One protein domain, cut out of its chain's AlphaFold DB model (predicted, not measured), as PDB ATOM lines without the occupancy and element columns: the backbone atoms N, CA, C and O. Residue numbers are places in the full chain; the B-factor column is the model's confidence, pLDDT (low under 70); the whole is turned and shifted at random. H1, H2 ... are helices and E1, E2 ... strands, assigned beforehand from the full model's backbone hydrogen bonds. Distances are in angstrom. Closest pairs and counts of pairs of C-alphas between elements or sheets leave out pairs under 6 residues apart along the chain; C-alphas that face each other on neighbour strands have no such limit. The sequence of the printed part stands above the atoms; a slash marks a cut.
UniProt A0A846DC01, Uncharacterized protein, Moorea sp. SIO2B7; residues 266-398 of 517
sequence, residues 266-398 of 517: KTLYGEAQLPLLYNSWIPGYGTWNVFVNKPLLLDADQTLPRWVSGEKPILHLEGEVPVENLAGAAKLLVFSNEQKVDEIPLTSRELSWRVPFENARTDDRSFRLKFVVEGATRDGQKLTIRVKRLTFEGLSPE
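This is residues 266 to 398 of the 517 residues of an uncharacterized protein of Moorea sp. SIO2B7 (UniProt A0A846DC01). Two antiparallel sheets, E1 E6 E3 E4 and E5 E2 E7, face each other as a small sandwich, drawn together along E4 and E5 and parted between E1 and E7. Residues 266 to 279 run over that parted side, residues 280 to 286 stick out, and H1 lies away from the sheets' core. The printed part has 133 residues, in the order H1 E1 E2 E3 E4 E5 E6 E7; it is mostly strand, with under half of its residues in named elements. It is compact, radius of gyration of the C-alphas 15.0 A, spanning 44 by 33 by 24 A.

The larger sheet has E1, residues 302 to 305; E6, 366 to 374, 25.8 A long; E3, 331 to 336; and E4, 339 to 345. The other has E5, 350 to 356; E2, 314 to 320; and E7, 386 to 393, 20.2 A long, ending at C-alpha 393 (20.770, 4.941, 29.838). H1, residues 285 to 293, 14.2 A long, begins at C-alpha 285 (26.837, 2.536, 62.896).

The larger sheet is strongly twisted. E6 is staggered, pairing with E1 over 366 to 369, N 302 and O 369 being 2.8 A apart, and with E3 over 369 to 374, N 333 to O 372 2.8 A. E3 and E4 form a hairpin, N 332 to O 344 2.8 A. E2 is the inner strand between E5, N 315 to O 355 2.8 A, and E7, N 316 to O 391 2.8 A. The closest C-alphas of E4 and E5, Asp 342 and Val 355, are 6.3 A apart. E1 and E7 are apart. H1 only grazes the sheet E5 E2 E7, with residues 290 to 293; in its backbone 2 of 5 O i to N i+4 pairs and 3 of 6 O i to N i+3 pairs are within hydrogen-bond range.

The C-alphas farthest apart, of Asp 379 and Glu 398, are 46.0 A apart. The printed part has no cut. The link E6 to E7 is long. Residues 283 to 290 have pLDDT under 70.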
ATOM      1  N   LYS A 266      24.372  18.542  39.608       90.06
ATOM      2  CA  LYS A 266      23.777  19.550  38.711       90.06
ATOM      3  C   LYS A 266      23.314  18.962  37.381       90.06
ATOM      4  O   LYS A 266      22.498  19.570  36.702       90.06
ATOM      5  N   THR A 267      23.842  17.795  37.026       92.31
ATOM      6  CA  THR A 267      23.596  17.108  35.759       92.31
ATOM      7  C   THR A 267      23.355  15.638  36.060       92.31
ATOM      8  O   THR A 267      24.072  15.054  36.876       92.31
ATOM      9  N   LEU A 268      22.335  15.063  35.427       94.38
ATOM     10  CA  LEU A 268      22.131  13.622  35.404       94.38
ATOM     11  C   LEU A 268      23.047  13.048  34.326       94.38
ATOM     12  O   LEU A 268      22.901  13.397  33.158       94.38
ATOM     13  N   TYR A 269      24.007  12.219  34.728       95.88
ATOM     14  CA  TYR A 269      24.899  11.553  33.789       95.88
ATOM     15  C   TYR A 269      24.417  10.126  33.516       95.88
ATOM     16  O   TYR A 269      24.182   9.365  34.453       95.88
ATOM     17  N   GLY A 270      24.301   9.763  32.243       96.00
ATOM     18  CA  GLY A 270      24.049   8.404  31.787       96.00
ATOM     19  C   GLY A 270      25.271   7.539  32.066       96.00
ATOM     20  O   GLY A 270      26.385   8.055  32.065       96.00
ATOM     21  N   GLU A 271      25.061   6.259  32.365       96.31
ATOM     22  CA  GLU A 271      26.066   5.289  32.837       96.31
ATOM     23  C   GLU A 271      26.730   5.616  34.192       96.31
ATOM     24  O   GLU A 271      27.483   4.804  34.735       96.31
ATOM     25  N   ALA A 272      26.423   6.763  34.809       96.00
ATOM     26  CA  ALA A 272      26.861   7.056  36.169       96.00
ATOM     27  C   ALA A 272      26.031   6.259  37.181       96.00
ATOM     28  O   ALA A 272      24.799   6.271  37.139       96.00
ATOM     29  N   GLN A 273      26.701   5.607  38.136       95.81
ATOM     30  CA  GLN A 273      26.011   4.895  39.215       95.81
ATOM     31  C   GLN A 273      25.273   5.895  40.105       95.81
ATOM     32  O   GLN A 273      25.870   6.858  40.606       95.81
ATOM     33  N   LEU A 274      23.983   5.656  40.323       94.19
ATOM     34  CA  LEU A 274      23.151   6.505  41.159       94.19
ATOM     35  C   LEU A 274      23.540   6.388  42.639       94.19
ATOM     36  O   LEU A 274      24.049   5.351  43.085       94.19
ATOM     37  N   PRO A 275      23.313   7.449  43.431       90.50
ATOM     38  CA  PRO A 275      23.643   7.407  44.843       90.50
ATOM     39  C   PRO A 275      22.768   6.421  45.620       90.50
ATOM     40  O   PRO A 275      21.558   6.399  45.448       90.50
ATOM     41  N   LEU A 276      23.365   5.668  46.548       88.50
ATOM     42  CA  LEU A 276      22.629   4.821  47.510       88.50
ATOM     43  C   LEU A 276      22.482   5.483  48.888       88.50
ATOM     44  O   LEU A 276      21.998   4.879  49.840       88.50
ATOM     45  N   LEU A 277      22.933   6.733  49.000       83.81
ATOM     46  CA  LEU A 277      22.830   7.568  50.189       83.81
ATOM     47  C   LEU A 277      22.236   8.918  49.795       83.81
ATOM     48  O   LEU A 277      22.570   9.464  48.743       83.81
ATOM     49  N   TYR A 278      21.406   9.491  50.663       78.12
ATOM     50  CA  TYR A 278      20.915  10.856  50.479       78.12
ATOM     51  C   TYR A 278      22.047  11.875  50.612       78.12
ATOM     52  O   TYR A 278      22.986  11.695  51.386       78.12
ATOM     53  N   ASN A 279      21.891  13.036  49.975       73.81
ATOM     54  CA  ASN A 279      22.795  14.172  50.199       73.81
ATOM     55  C   ASN A 279      22.695  14.732  51.634       73.81
ATOM     56  O   ASN A 279      23.611  15.400  52.115       73.81
ATOM     57  N   SER A 280      21.578  14.479  52.321       74.31
ATOM     58  CA  SER A 280      21.345  14.823  53.730       74.31
ATOM     59  C   SER A 280      21.730  13.707  54.702       74.31
ATOM     60  O   SER A 280      21.515  13.862  55.901       74.31
ATOM     61  N   TRP A 281      22.269  12.591  54.206       77.81
ATOM     62  CA  TRP A 281      22.607  11.442  55.032       77.81
ATOM     63  C   TRP A 281      23.613  11.805  56.128       77.81
ATOM     64  O   TRP A 281      24.542  12.591  55.922       77.81
ATOM     65  N   ILE A 282      23.415  11.195  57.294       72.12
ATOM     66  CA  ILE A 282      24.235  11.388  58.481       72.12
ATOM     67  C   ILE A 282      24.908  10.048  58.810       72.12
ATOM     68  O   ILE A 282      24.201   9.049  58.970       72.12
ATOM     69  N   PRO A 283      26.248  10.003  58.914       65.75
ATOM     70  CA  PRO A 283      26.979   8.802  59.305       65.75
ATOM     71  C   PRO A 283      26.495   8.216  60.642       65.75
ATOM     72  O   PRO A 283      26.397   8.928  61.641       65.75
ATOM     73  N   GLY A 284      26.240   6.903  60.671       63.22
ATOM     74  CA  GLY A 284      25.880   6.141  61.878       63.22
ATOM     75  C   GLY A 284      26.294   4.666  61.787       63.22
ATOM     76  O   GLY A 284      26.627   4.182  60.711       63.22
ATOM     77  N   TYR A 285      26.280   3.905  62.885       50.12
ATOM     78  CA  TYR A 285      26.837   2.536  62.896       50.12
ATOM     79  C   TYR A 285      26.201   1.575  61.869       50.12
ATOM     80  O   TYR A 285      26.921   0.842  61.199       50.12
ATOM     81  N   GLY A 286      24.878   1.625  61.660       55.69
ATOM     82  CA  GLY A 286      24.183   0.772  60.677       55.69
ATOM     83  C   GLY A 286      24.458   1.121  59.206       55.69
ATOM     84  O   GLY A 286      24.096   0.372  58.301       55.69
ATOM     85  N   THR A 287      25.114   2.251  58.942       59.16
ATOM     86  CA  THR A 287      25.274   2.801  57.587       59.16
ATOM     87  C   THR A 287      26.479   2.245  56.827       59.16
ATOM     88  O   THR A 287      26.546   2.388  55.607       59.16
ATOM     89  N   TRP A 288      27.394   1.540  57.509       66.50
ATOM     90  CA  TRP A 288      28.502   0.831  56.853       66.50
ATOM     91  C   TRP A 288      27.987  -0.222  55.865       66.50
ATOM     92  O   TRP A 288      28.575  -0.440  54.808       66.50
ATOM     93  N   ASN A 289      26.819  -0.803  56.149       67.62
ATOM     94  CA  ASN A 289      26.169  -1.756  55.261       67.62
ATOM     95  C   ASN A 289      26.029  -1.222  53.822       67.62
ATOM     96  O   ASN A 289      26.130  -1.987  52.868       67.62
ATOM     97  N   VAL A 290      25.881   0.098  53.644       69.44
ATOM     98  CA  VAL A 290      25.721   0.698  52.313       69.44
ATOM     99  C   VAL A 290      26.966   0.572  51.440       69.44
ATOM    100  O   VAL A 290      26.861   0.391  50.231       69.44
ATOM    101  N   PHE A 291      28.150   0.605  52.039       73.06
ATOM    102  CA  PHE A 291      29.408   0.494  51.304       73.06
ATOM    103  C   PHE A 291      29.798  -0.962  51.031       73.06
ATOM    104  O   PHE A 291      30.436  -1.236  50.018       73.06
ATOM    105  N   VAL A 292      29.403  -1.888  51.913       73.00
ATOM    106  CA  VAL A 292      29.713  -3.320  51.772       73.00
ATOM    107  C   VAL A 292      28.690  -4.017  50.875       73.00
ATOM    108  O   VAL A 292      29.048  -4.673  49.898       73.00
ATOM    109  N   ASN A 293      27.405  -3.845  51.185       79.62
ATOM    110  CA  ASN A 293      26.320  -4.615  50.585       79.62
ATOM    111  C   ASN A 293      25.476  -3.825  49.583       79.62
ATOM    112  O   ASN A 293      24.633  -4.435  48.939       79.62
ATOM    113  N   LYS A 294      25.703  -2.513  49.413       88.69
ATOM    114  CA  LYS A 294      25.023  -1.669  48.409       88.69
ATOM    115  C   LYS A 294      23.496  -1.901  48.350       88.69
ATOM    116  O   LYS A 294      22.973  -2.246  47.292       88.69
ATOM    117  N   PRO A 295      22.771  -1.769  49.473       91.19
ATOM    118  CA  PRO A 295      21.334  -1.961  49.495       91.19
ATOM    119  C   PRO A 295      20.639  -0.849  48.696       91.19
ATOM    120  O   PRO A 295      21.050   0.313  48.752       91.19
ATOM    121  N   LEU A 296      19.575  -1.205  47.977       92.81
ATOM    122  CA  LEU A 296      18.698  -0.246  47.315       92.81
ATOM    123  C   LEU A 296      18.012   0.636  48.361       92.81
ATOM    124  O   LEU A 296      17.604   0.170  49.426       92.81
ATOM    125  N   LEU A 297      17.865   1.917  48.040       90.31
ATOM    126  CA  LEU A 297      17.221   2.885  48.912       90.31
ATOM    127  C   LEU A 297      15.696   2.776  48.793       90.31
ATOM    128  O   LEU A 297      15.102   3.291  47.849       90.31
ATOM    129  N   LEU A 298      15.075   2.073  49.741       91.94
ATOM    130  CA  LEU A 298      13.628   1.854  49.768       91.94
ATOM    131  C   LEU A 298      12.891   2.905  50.606       91.94
ATOM    132  O   LEU A 298      13.418   3.437  51.583       91.94
ATOM    133  N   ASP A 299      11.635   3.142  50.236       90.12
ATOM    134  CA  ASP A 299      10.644   3.988  50.907       90.12
ATOM    135  C   ASP A 299      11.023   5.460  51.041       90.12
ATOM    136  O   ASP A 299      10.479   6.171  51.890       90.12
ATOM    137  N   ALA A 300      11.902   5.955  50.177       88.44
ATOM    138  CA  ALA A 300      12.383   7.313  50.301       88.44
ATOM    139  C   ALA A 300      12.709   7.999  48.985       88.44
ATOM    140  O   ALA A 300      13.115   7.371  48.010       88.44
ATOM    141  N   ASP A 301      12.552   9.319  49.018       89.88
ATOM    142  CA  ASP A 301      12.729  10.177  47.863       89.88
ATOM    143  C   ASP A 301      14.202  10.537  47.679       89.88
ATOM    144  O   ASP A 301      14.854  11.114  48.557       89.88
ATOM    145  N   GLN A 302      14.705  10.264  46.485       90.44
ATOM    146  CA  GLN A 302      15.991  10.738  46.019       90.44
ATOM    147  C   GLN A 302      15.794  11.824  44.965       90.44
ATOM    148  O   GLN A 302      15.319  11.567  43.863       90.44
ATOM    149  N   THR A 303      16.184  13.054  45.294       92.44
ATOM    150  CA  THR A 303      16.131  14.172  44.346       92.44
ATOM    151  C   THR A 303      17.301  14.104  43.367       92.44
ATOM    152  O   THR A 303      18.462  14.199  43.775       92.44
ATOM    153  N   LEU A 304      16.993  13.991  42.075       93.38
ATOM    154  CA  LEU A 304      17.954  13.959  40.974       93.38
ATOM    155  C   LEU A 304      17.696  15.117  39.992       93.38
ATOM    156  O   LEU A 304      16.556  15.578  39.876       93.38
ATOM    157  N   PRO A 305      18.728  15.619  39.286       94.75
ATOM    158  CA  PRO A 305      18.548  16.620  38.236       94.75
ATOM    159  C   PRO A 305      17.674  16.081  37.105       94.75
ATOM    160  O   PRO A 305      17.782  14.911  36.743       94.75
ATOM    161  N   ARG A 306      16.842  16.942  36.519       94.69
ATOM    162  CA  ARG A 306      16.054  16.586  35.336       94.69
ATOM    163  C   ARG A 306      16.975  16.396  34.120       94.69
ATOM    164  O   ARG A 306      17.946  17.136  33.963       94.69
ATOM    165  N   TRP A 307      16.659  15.416  33.274       94.06
ATOM    166  CA  TRP A 307      17.299  15.223  31.967       94.06
ATOM    167  C   TRP A 307      16.906  16.330  30.972       94.06
ATOM    168  O   TRP A 307      15.967  17.098  31.203       94.06
ATOM    169  N   VAL A 308      17.638  16.442  29.866       91.81
ATOM    170  CA  VAL A 308      17.404  17.473  28.846       91.81
ATOM    171  C   VAL A 308      16.194  17.102  27.981       91.81
ATOM    172  O   VAL A 308      15.898  15.931  27.749       91.81
ATOM    173  N   SER A 309      15.470  18.112  27.491       87.44
ATOM    174  CA  SER A 309      14.325  17.907  26.597       87.44
ATOM    175  C   SER A 309      14.724  17.106  25.351       87.44
ATOM    176  O   SER A 309      15.687  17.458  24.675       87.44
ATOM    177  N   GLY A 310      13.958  16.061  25.034       88.44
ATOM    178  CA  GLY A 310      14.206  15.158  23.905       88.44
ATOM    179  C   GLY A 310      15.010  13.901  24.252       88.44
ATOM    180  O   GLY A 310      14.996  12.951  23.473       88.44
ATOM    181  N   GLU A 311      15.662  13.851  25.419       94.00
ATOM    182  CA  GLU A 311      16.272  12.614  25.922       94.00
ATOM    183  C   GLU A 311      15.185  11.631  26.390       94.00
ATOM    184  O   GLU A 311      14.153  12.036  26.934       94.00
ATOM    185  N   LYS A 312      15.433  10.330  26.195       94.94
ATOM    186  CA  LYS A 312      14.527   9.236  26.577       94.94
ATOM    187  C   LYS A 312      15.210   8.342  27.612       94.94
ATOM    188  O   LYS A 312      15.673   7.253  27.271       94.94
ATOM    189  N   PRO A 313      15.334   8.809  28.864       96.75
ATOM    190  CA  PRO A 313      16.055   8.080  29.894       96.75
ATOM    191  C   PRO A 313      15.428   6.717  30.180       96.75
ATOM    192  O   PRO A 313      14.208   6.588  30.304       96.75
ATOM    193  N   ILE A 314      16.281   5.716  30.363       97.69
ATOM    194  CA  ILE A 314      15.910   4.379  30.821       97.69
ATOM    195  C   ILE A 314      16.717   4.088  32.080       97.69
ATOM    196  O   ILE A 314      17.942   4.064  32.036       97.69
ATOM    197  N   LEU A 315      16.052   3.873  33.208       98.06
ATOM    198  CA  LEU A 315      16.717   3.449  34.433       98.06
ATOM    199  C   LEU A 315      16.993   1.946  34.355       98.06
ATOM    200  O   LEU A 315      16.066   1.142  34.282       98.06
ATOM    201  N   HIS A 316      18.262   1.571  34.407       98.00
ATOM    202  CA  HIS A 316      18.709   0.191  34.466       98.00
ATOM    203  C   HIS A 316      19.015  -0.187  35.918       98.00
ATOM    204  O   HIS A 316      19.908   0.390  36.542       98.00
ATOM    205  N   LEU A 317      18.261  -1.147  36.454       97.69
ATOM    206  CA  LEU A 317      18.440  -1.711  37.789       97.69
ATOM    207  C   LEU A 317      18.847  -3.182  37.674       97.69
ATOM    208  O   LEU A 317      18.056  -4.009  37.227       97.69
ATOM    209  N   GLU A 318      20.047  -3.506  38.147       97.50
ATOM    210  CA  GLU A 318      20.525  -4.878  38.308       97.50
ATOM    211  C   GLU A 318      20.877  -5.145  39.776       97.50
ATOM    212  O   GLU A 318      21.488  -4.305  40.448       97.50
ATOM    213  N   GLY A 319      20.545  -6.325  40.294       96.12
ATOM    214  CA  GLY A 319      20.785  -6.655  41.694       96.12
ATOM    215  C   GLY A 319      20.453  -8.088  42.093       96.12
ATOM    216  O   GLY A 319      20.198  -8.952  41.262       96.12
ATOM    217  N   GLU A 320      20.482  -8.332  43.398       96.50
ATOM    218  CA  GLU A 320      20.128  -9.594  44.038       96.50
ATOM    219  C   GLU A 320      18.980  -9.377  45.026       96.50
ATOM    220  O   GLU A 320      19.033  -8.487  45.884       96.50
ATOM    221  N   VAL A 321      17.952 -10.212  44.911       94.75
ATOM    222  CA  VAL A 321      16.765 -10.218  45.767       94.75
ATOM    223  C   VAL A 321      16.803 -11.478  46.636       94.75
ATOM    224  O   VAL A 321      16.932 -12.576  46.091       94.75
ATOM    225  N   PRO A 322      16.667 -11.371  47.969       93.06
ATOM    226  CA  PRO A 322      16.584 -12.534  48.850       93.06
ATOM    227  C   PRO A 322      15.175 -13.146  48.786       93.06
ATOM    228  O   PRO A 322      14.367 -12.988  49.702       93.06
ATOM    229  N   VAL A 323      14.860 -13.812  47.670       91.62
ATOM    230  CA  VAL A 323      13.528 -14.375  47.379       91.62
ATOM    231  C   VAL A 323      13.074 -15.402  48.416       91.62
ATOM    232  O   VAL A 323      11.892 -15.484  48.735       91.62
ATOM    233  N   GLU A 324      14.014 -16.130  49.013       91.69
ATOM    234  CA  GLU A 324      13.790 -17.062  50.117       91.69
ATOM    235  C   GLU A 324      13.167 -16.410  51.364       91.69
ATOM    236  O   GLU A 324      12.470 -17.088  52.123       91.69
ATOM    237  N   ASN A 325      13.371 -15.101  51.564       91.00
ATOM    238  CA  ASN A 325      12.794 -14.354  52.680       91.00
ATOM    239  C   ASN A 325      11.417 -13.749  52.352       91.00
ATOM    240  O   ASN A 325      10.813 -13.105  53.203       91.00
ATOM    241  N   LEU A 326      10.883 -13.931  51.143       91.94
ATOM    242  CA  LEU A 326       9.559 -13.415  50.789       91.94
ATOM    243  C   LEU A 326       8.456 -14.320  51.363       91.94
ATOM    244  O   LEU A 326       8.506 -15.552  51.260       91.94
ATOM    245  N   ALA A 327       7.445 -13.710  51.989       89.44
ATOM    246  CA  ALA A 327       6.279 -14.414  52.530       89.44
ATOM    247  C   ALA A 327       5.222 -14.735  51.455       89.44
ATOM    248  O   ALA A 327       4.320 -15.534  51.695       89.44
ATOM    249  N   GLY A 328       5.336 -14.139  50.266       89.75
ATOM    250  CA  GLY A 328       4.421 -14.333  49.144       89.75
ATOM    251  C   GLY A 328       4.878 -13.566  47.906       89.75
ATOM    252  O   GLY A 328       6.054 -13.217  47.786       89.75
ATOM    253  N   ALA A 329       3.947 -13.288  46.991       91.50
ATOM    254  CA  ALA A 329       4.222 -12.436  45.839       91.50
ATOM    255  C   ALA A 329       4.581 -11.020  46.314       91.50
ATOM    256  O   ALA A 329       3.796 -10.381  47.013       91.50
ATOM    257  N   ALA A 330       5.764 -10.547  45.929       94.62
ATOM    258  CA  ALA A 330       6.226  -9.198  46.211       94.62
ATOM    259  C   ALA A 330       6.591  -8.478  44.912       94.62
ATOM    260  O   ALA A 330       6.991  -9.103  43.923       94.62
ATOM    261  N   LYS A 331       6.453  -7.155  44.914       96.44
ATOM    262  CA  LYS A 331       6.766  -6.296  43.774       96.44
ATOM    263  C   LYS A 331       7.541  -5.071  44.234       96.44
ATOM    264  O   LYS A 331       7.334  -4.577  45.338       96.44
ATOM    265  N   LEU A 332       8.429  -4.576  43.383       97.50
ATOM    266  CA  LEU A 332       9.132  -3.315  43.564       97.50
ATOM    267  C   LEU A 332       8.485  -2.263  42.665       97.50
ATOM    268  O   LEU A 332       8.554  -2.340  41.442       97.50
ATOM    269  N   LEU A 333       7.849  -1.279  43.280       97.81
ATOM    270  CA  LEU A 333       7.225  -0.148  42.615       97.81
ATOM    271  C   LEU A 333       8.243   0.981  42.451       97.81
ATOM    272  O   LEU A 333       8.943   1.335  43.405       97.81
ATOM    273  N   VAL A 334       8.296   1.567  41.258       97.75
ATOM    274  CA  VAL A 334       9.199   2.674  40.919       97.75
ATOM    275  C   VAL A 334       8.373   3.931  40.690       97.75
ATOM    276  O   VAL A 334       7.447   3.935  39.880       97.75
ATOM    277  N   PHE A 335       8.708   5.012  41.392       97.81
ATOM    278  CA  PHE A 335       7.984   6.280  41.339       97.81
ATOM    279  C   PHE A 335       8.880   7.440  40.898       97.81
ATOM    280  O   PHE A 335      10.050   7.511  41.275       97.81
ATOM    281  N   SER A 336       8.280   8.388  40.174       97.12
ATOM    282  CA  SER A 336       8.832   9.709  39.867       97.12
ATOM    283  C   SER A 336       7.841  10.782  40.304       97.12
ATOM    284  O   SER A 336       6.717  10.811  39.808       97.12
ATOM    285  N   ASN A 337       8.220  11.653  41.243       95.81
ATOM    286  CA  ASN A 337       7.337  12.700  41.788       95.81
ATOM    287  C   ASN A 337       5.936  12.173  42.160       95.81
ATOM    288  O   ASN A 337       4.920  12.733  41.744       95.81
ATOM    289  N   GLU A 338       5.902  11.072  42.919       94.12
ATOM    290  CA  GLU A 338       4.684  10.379  43.389       94.12
ATOM    291  C   GLU A 338       3.857   9.683  42.290       94.12
ATOM    292  O   GLU A 338       2.920   8.952  42.602       94.12
ATOM    293  N   GLN A 339       4.223   9.813  41.012       96.81
ATOM    294  CA  GLN A 339       3.630   9.036  39.924       96.81
ATOM    295  C   GLN A 339       4.321   7.676  39.813       96.81
ATOM    296  O   GLN A 339       5.546   7.620  39.691       96.81
ATOM    297  N   LYS A 340       3.551   6.580  39.814       97.12
ATOM    298  CA  LYS A 340       4.087   5.247  39.505       97.12
ATOM    299  C   LYS A 340       4.533   5.215  38.042       97.12
ATOM    300  O   LYS A 340       3.726   5.485  37.155       97.12
ATOM    301  N   VAL A 341       5.805   4.906  37.821       97.00
ATOM    302  CA  VAL A 341       6.426   4.795  36.495       97.00
ATOM    303  C   VAL A 341       6.415   3.346  36.031       97.00
ATOM    304  O   VAL A 341       6.098   3.085  34.876       97.00
ATOM    305  N   ASP A 342       6.727   2.410  36.931       97.56
ATOM    306  CA  ASP A 342       6.803   0.982  36.614       97.56
ATOM    307  C   ASP A 342       6.629   0.106  37.868       97.56
ATOM    308  O   ASP A 342       6.647   0.592  39.006       97.56
ATOM    309  N   GLU A 343       6.431  -1.189  37.648       97.38
ATOM    310  CA  GLU A 343       6.194  -2.215  38.655       97.38
ATOM    311  C   GLU A 343       6.959  -3.492  38.297       97.38
ATOM    312  O   GLU A 343       6.710  -4.125  37.273       97.38
ATOM    313  N   ILE A 344       7.879  -3.891  39.174       97.19
ATOM    314  CA  ILE A 344       8.827  -4.972  38.913       97.19
ATOM    315  C   ILE A 344       8.490  -6.178  39.798       97.19
ATOM    316  O   ILE A 344       8.575  -6.069  41.026       97.19
ATOM    317  N   PRO A 345       8.120  -7.339  39.235       95.94
ATOM    318  CA  PRO A 345       7.850  -8.533  40.028       95.94
ATOM    319  C   PRO A 345       9.144  -9.092  40.642       95.94
ATOM    320  O   PRO A 345      10.130  -9.323  39.947       95.94
ATOM    321  N   LEU A 346       9.141  -9.351  41.953       95.31
ATOM    322  CA  LEU A 346      10.293  -9.881  42.691       95.31
ATOM    323  C   LEU A 346      10.223 -11.411  42.782       95.31
ATOM    324  O   LEU A 346      10.008 -11.978  43.849       95.31
ATOM    325  N   THR A 347      10.351 -12.084  41.637       92.56
ATOM    326  CA  THR A 347      10.130 -13.539  41.514       92.56
ATOM    327  C   THR A 347      11.404 -14.374  41.456       92.56
ATOM    328  O   THR A 347      11.337 -15.588  41.634       92.56
ATOM    329  N   SER A 348      12.562 -13.762  41.210       93.81
ATOM    330  CA  SER A 348      13.834 -14.475  41.076       93.81
ATOM    331  C   SER A 348      14.958 -13.787  41.845       93.81
ATOM    332  O   SER A 348      14.867 -12.606  42.183       93.81
ATOM    333  N   ARG A 349      16.005 -14.558  42.168       94.44
ATOM    334  CA  ARG A 349      17.144 -14.072  42.954       94.44
ATOM    335  C   ARG A 349      17.942 -13.006  42.213       94.44
ATOM    336  O   ARG A 349      18.459 -12.100  42.856       94.44
ATOM    337  N   GLU A 350      18.054 -13.109  40.895       96.12
ATOM    338  CA  GLU A 350      18.725 -12.111  40.065       96.12
ATOM    339  C   GLU A 350      17.701 -11.126  39.511       96.12
ATOM    340  O   GLU A 350      16.742 -11.499  38.843       96.12
ATOM    341  N   LEU A 351      17.907  -9.848  39.798       96.06
ATOM    342  CA  LEU A 351      17.080  -8.765  39.295       96.06
ATOM    343  C   LEU A 351      17.826  -8.072  38.162       96.06
ATOM    344  O   LEU A 351      18.960  -7.646  38.358       96.06
ATOM    345  N   SER A 352      17.183  -7.929  37.008       96.94
ATOM    346  CA  SER A 352      17.659  -7.118  35.887       96.94
ATOM    347  C   SER A 352      16.448  -6.513  35.194       96.94
ATOM    348  O   SER A 352      15.648  -7.236  34.602       96.94
ATOM    349  N   TRP A 353      16.276  -5.198  35.304       97.75
ATOM    350  CA  TRP A 353      15.090  -4.508  34.801       97.75
ATOM    351  C   TRP A 353      15.424  -3.143  34.205       97.75
ATOM    352  O   TRP A 353      16.339  -2.455  34.663       97.75
ATOM    353  N   ARG A 354      14.650  -2.739  33.192       98.00
ATOM    354  CA  ARG A 354      14.800  -1.467  32.477       98.00
ATOM    355  C   ARG A 354      13.497  -0.686  32.563       98.00
ATOM    356  O   ARG A 354      12.499  -1.095  31.981       98.00
ATOM    357  N   VAL A 355      13.522   0.432  33.278       97.50
ATOM    358  CA  VAL A 355      12.349   1.270  33.543       97.50
ATOM    359  C   VAL A 355      12.392   2.512  32.645       97.50
ATOM    360  O   VAL A 355      13.320   3.314  32.782       97.50
ATOM    361  N   PRO A 356      11.431   2.718  31.730       96.81
ATOM    362  CA  PRO A 356      11.404   3.896  30.867       96.81
ATOM    363  C   PRO A 356      10.920   5.141  31.628       96.81
ATOM    364  O   PRO A 356       9.858   5.129  32.241       96.81
ATOM    365  N   PHE A 357      11.671   6.243  31.549       96.38
ATOM    366  CA  PHE A 357      11.349   7.514  32.216       96.38
ATOM    367  C   PHE A 357      10.847   8.609  31.255       96.38
ATOM    368  O   PHE A 357      10.597   9.726  31.699       96.38
ATOM    369  N   GLU A 358      10.641   8.309  29.966       89.69
ATOM    370  CA  GLU A 358      10.220   9.286  28.938       89.69
ATOM    371  C   GLU A 358       8.979  10.103  29.345       89.69
ATOM    372  O   GLU A 358       8.956  11.318  29.164       89.69
ATOM    373  N   ASN A 359       7.986   9.451  29.963       88.12
ATOM    374  CA  ASN A 359       6.724  10.072  30.388       88.12
ATOM    375  C   ASN A 359       6.624  10.280  31.908       88.12
ATOM    376  O   ASN A 359       5.528  10.486  32.433       88.12
ATOM    377  N   ALA A 360       7.735  10.167  32.640       92.81
ATOM    378  CA  ALA A 360       7.705  10.287  34.090       92.81
ATOM    379  C   ALA A 360       7.500  11.751  34.513       92.81
ATOM    380  O   ALA A 360       8.090  12.669  33.942       92.81
ATOM    381  N   ARG A 361       6.689  11.984  35.551       93.38
ATOM    382  CA  ARG A 361       6.491  13.324  36.115       93.38
ATOM    383  C   ARG A 361       7.792  13.869  36.697       93.38
ATOM    384  O   ARG A 361       8.427  13.228  37.535       93.38
ATOM    385  N   THR A 362       8.136  15.090  36.308       93.69
ATOM    386  CA  THR A 362       9.289  15.845  36.816       93.69
ATOM    387  C   THR A 362       8.855  17.243  37.244       93.69
ATOM    388  O   THR A 362       7.832  17.743  36.781       93.69
ATOM    389  N   ASP A 363       9.661  17.902  38.069       93.06
ATOM    390  CA  ASP A 363       9.547  19.338  38.326       93.06
ATOM    391  C   ASP A 363      10.340  20.127  37.266       93.06
ATOM    392  O   ASP A 363      10.901  19.565  36.319       93.06
ATOM    393  N   ASP A 364      10.424  21.449  37.426       89.00
ATOM    394  CA  ASP A 364      11.117  22.325  36.474       89.00
ATOM    395  C   ASP A 364      12.607  21.987  36.313       89.00
ATOM    396  O   ASP A 364      13.160  22.096  35.221       89.00
ATOM    397  N   ARG A 365      13.278  21.587  37.403       92.19
ATOM    398  CA  ARG A 365      14.743  21.388  37.440       92.19
ATOM    399  C   ARG A 365      15.195  20.030  37.977       92.19
ATOM    400  O   ARG A 365      16.376  19.698  37.884       92.19
ATOM    401  N   SER A 366      14.289  19.250  38.552       95.06
ATOM    402  CA  SER A 366      14.607  17.997  39.240       95.06
ATOM    403  C   SER A 366      13.429  17.034  39.210       95.06
ATOM    404  O   SER A 366      12.322  17.411  38.840       95.06
ATOM    405  N   PHE A 367      13.658  15.802  39.640       95.31
ATOM    406  CA  PHE A 367      12.607  14.839  39.950       95.31
ATOM    407  C   PHE A 367      12.998  14.020  41.185       95.31
ATOM    408  O   PHE A 367      14.175  13.940  41.546       95.31
ATOM    409  N   ARG A 368      12.006  13.445  41.862       95.31
ATOM    410  CA  ARG A 368      12.157  12.573  43.028       95.31
ATOM    411  C   ARG A 368      11.952  11.128  42.597       95.31
ATOM    412  O   ARG A 368      10.832  10.752  42.266       95.31
ATOM    413  N   LEU A 369      13.026  10.346  42.616       95.75
ATOM    414  CA  LEU A 369      13.005   8.902  42.402       95.75
ATOM    415  C   LEU A 369      12.724   8.195  43.730       95.75
ATOM    416  O   LEU A 369      13.398   8.481  44.719       95.75
ATOM    417  N   LYS A 370      11.765   7.268  43.754       96.44
ATOM    418  CA  LYS A 370      11.454   6.461  44.941       96.44
ATOM    419  C   LYS A 370      11.183   5.013  44.560       96.44
ATOM    420  O   LYS A 370      10.474   4.746  43.593       96.44
ATOM    421  N   PHE A 371      11.698   4.093  45.369       96.69
ATOM    422  CA  PHE A 371      11.419   2.664  45.277       96.69
ATOM    423  C   PHE A 371      10.590   2.223  46.482       96.69
ATOM    424  O   PHE A 371      10.929   2.573  47.610       96.69
ATOM    425  N   VAL A 372       9.520   1.461  46.268       96.69
ATOM    426  CA  VAL A 372       8.662   0.929  47.342       96.69
ATOM    427  C   VAL A 372       8.465  -0.559  47.116       96.69
ATOM    428  O   VAL A 372       8.167  -0.970  46.001       96.69
ATOM    429  N   VAL A 373       8.626  -1.371  48.158       95.75
ATOM    430  CA  VAL A 373       8.322  -2.804  48.076       95.75
ATOM    431  C   VAL A 373       6.893  -3.032  48.546       95.75
ATOM    432  O   VAL A 373       6.546  -2.703  49.676       95.75
ATOM    433  N   GLU A 374       6.074  -3.616  47.680       94.88
ATOM    434  CA  GLU A 374       4.748  -4.116  48.016       94.88
ATOM    435  C   GLU A 374       4.842  -5.625  48.248       94.88
ATOM    436  O   GLU A 374       5.125  -6.392  47.327       94.88
ATOM    437  N   GLY A 375       4.670  -6.049  49.497       89.81
ATOM    438  CA  GLY A 375       4.812  -7.438  49.925       89.81
ATOM    439  C   GLY A 375       5.391  -7.534  51.335       89.81
ATOM    440  O   GLY A 375       5.889  -6.551  51.882       89.81
ATOM    441  N   ALA A 376       5.323  -8.724  51.926       89.31
ATOM    442  CA  ALA A 376       5.859  -8.994  53.256       89.31
ATOM    443  C   ALA A 376       7.040  -9.969  53.188       89.31
ATOM    444  O   ALA A 376       7.092 -10.863  52.340       89.31
ATOM    445  N   THR A 377       7.980  -9.803  54.109       91.81
ATOM    446  CA  THR A 377       9.050 -10.764  54.386       91.81
ATOM    447  C   THR A 377       8.613 -11.738  55.479       91.81
ATOM    448  O   THR A 377       7.729 -11.436  56.283       91.81
ATOM    449  N   ARG A 378       9.216 -12.928  55.517       91.38
ATOM    450  CA  ARG A 378       8.894 -13.972  56.506       91.38
ATOM    451  C   ARG A 378       9.327 -13.591  57.919       91.38
ATOM    452  O   ARG A 378       8.696 -14.005  58.883       91.38
ATOM    453  N   ASP A 379      10.397 -12.812  58.028       90.25
ATOM    454  CA  ASP A 379      10.960 -12.321  59.287       90.25
ATOM    455  C   ASP A 379      10.358 -10.981  59.753       90.25
ATOM    456  O   ASP A 379      10.715 -10.484  60.823       90.25
ATOM    457  N   GLY A 380       9.463 -10.380  58.960       86.69
ATOM    458  CA  GLY A 380       8.879  -9.066  59.226       86.69
ATOM    459  C   GLY A 380       9.855  -7.890  59.072       86.69
ATOM    460  O   GLY A 380       9.480  -6.751  59.354       86.69
ATOM    461  N   GLN A 381      11.097  -8.125  58.633       86.81
ATOM    462  CA  GLN A 381      12.075  -7.065  58.385       86.81
ATOM    463  C   GLN A 381      11.888  -6.442  57.003       86.81
ATOM    464  O   GLN A 381      11.387  -7.067  56.074       86.81
ATOM    465  N   LYS A 382      12.337  -5.197  56.815       86.88
ATOM    466  CA  LYS A 382      12.327  -4.593  55.477       86.88
ATOM    467  C   LYS A 382      13.206  -5.397  54.518       86.88
ATOM    468  O   LYS A 382      14.357  -5.705  54.829       86.88
ATOM    469  N   LEU A 383      12.675  -5.684  53.330       90.62
ATOM    470  CA  LEU A 383      13.417  -6.368  52.277       90.62
ATOM    471  C   LEU A 383      14.685  -5.579  51.926       90.62
ATOM    472  O   LEU A 383      14.635  -4.367  51.734       90.62
ATOM    473  N   THR A 384      15.820  -6.261  51.809       90.56
ATOM    474  CA  THR A 384      17.084  -5.641  51.394       90.56
ATOM    475  C   THR A 384      17.480  -6.172  50.022       90.56
ATOM    476  O   THR A 384      17.898  -7.319  49.902       90.56
ATOM    477  N   ILE A 385      17.345  -5.340  48.988       93.38
ATOM    478  CA  ILE A 385      17.770  -5.658  47.617       93.38
ATOM    479  C   ILE A 385      19.213  -5.183  47.451       93.38
ATOM    480  O   ILE A 385      19.485  -3.994  47.615       93.38
ATOM    481  N   ARG A 386      20.143  -6.085  47.135       94.69
ATOM    482  CA  ARG A 386      21.555  -5.741  46.909       94.69
ATOM    483  C   ARG A 386      21.752  -5.295  45.471       94.69
ATOM    484  O   ARG A 386      21.545  -6.070  44.550       94.69
ATOM    485  N   VAL A 387      22.192  -4.063  45.266       95.00
ATOM    486  CA  VAL A 387      22.317  -3.474  43.932       95.00
ATOM    487  C   VAL A 387      23.701  -3.760  43.346       95.00
ATOM    488  O   VAL A 387      24.730  -3.512  43.980       95.00
ATOM    489  N   LYS A 388      23.720  -4.268  42.111       94.81
ATOM    490  CA  LYS A 388      24.918  -4.469  41.285       94.81
ATOM    491  C   LYS A 388      25.118  -3.322  40.296       94.81
ATOM    492  O   LYS A 388      26.250  -2.864  40.143       94.81
ATOM    493  N   ARG A 389      24.029  -2.815  39.705       95.88
ATOM    494  CA  ARG A 389      24.015  -1.663  38.794       95.88
ATOM    495  C   ARG A 389      22.755  -0.834  39.015       95.88
ATOM    496  O   ARG A 389      21.666  -1.385  39.137       95.88
ATOM    497  N   LEU A 390      22.910   0.482  39.072       96.81
ATOM    498  CA  LEU A 390      21.790   1.415  39.079       96.81
ATOM    499  C   LEU A 390      22.192   2.666  38.307       96.81
ATOM    500  O   LEU A 390      22.840   3.554  38.858       96.81
ATOM    501  N   THR A 391      21.854   2.713  37.024       97.31
ATOM    502  CA  THR A 391      22.309   3.751  36.087       97.31
ATOM    503  C   THR A 391      21.162   4.218  35.205       97.31
ATOM    504  O   THR A 391      20.216   3.472  34.973       97.31
ATOM    505  N   PHE A 392      21.246   5.436  34.675       97.12
ATOM    506  CA  PHE A 392      20.399   5.838  33.551       97.12
ATOM    507  C   PHE A 392      21.115   5.571  32.227       97.12
ATOM    508  O   PHE A 392      22.312   5.808  32.111       97.12
ATOM    509  N   GLU A 393      20.370   5.113  31.235       96.00
ATOM    510  CA  GLU A 393      20.770   4.941  29.838       96.00
ATOM    511  C   GLU A 393      19.892   5.849  28.954       96.00
ATOM    512  O   GLU A 393      18.922   6.440  29.434       96.00
ATOM    513  N   GLY A 394      20.200   5.963  27.658       93.56
ATOM    514  CA  GLY A 394      19.362   6.719  26.710       93.56
ATOM    515  C   GLY A 394      19.469   8.246  26.823       93.56
ATOM    516  O   GLY A 394      18.597   8.968  26.331       93.56
ATOM    517  N   LEU A 395      20.529   8.744  27.470       95.75
ATOM    518  CA  LEU A 395      20.878  10.166  27.486       95.75
ATOM    519  C   LEU A 395      21.763  10.533  26.287       95.75
ATOM    520  O   LEU A 395      22.379   9.670  25.658       95.75
ATOM    521  N   SER A 396      21.826  11.826  25.967       95.00
ATOM    522  CA  SER A 396      22.690  12.330  24.898       95.00
ATOM    523  C   SER A 396      24.175  12.107  25.220       95.00
ATOM    524  O   SER A 396      24.547  12.106  26.396       95.00
ATOM    525  N   PRO A 397      25.065  12.002  24.213       94.25
ATOM    526  CA  PRO A 397      26.497  11.814  24.453       94.25
ATOM    527  C   PRO A 397      27.116  12.855  25.395       94.25
ATOM    528  O   PRO A 397      27.948  12.513  26.231       94.25
ATOM    529  N   GLU A 398      26.674  14.115  25.328       92.75
ATOM    530  CA  GLU A 398      27.124  15.199  26.220       92.75
ATOM    531  C   GLU A 398      26.792  14.982  27.703       92.75
ATOM    532  O   GLU A 398      27.443  15.566  28.582       92.75
TER     533      GLU A 398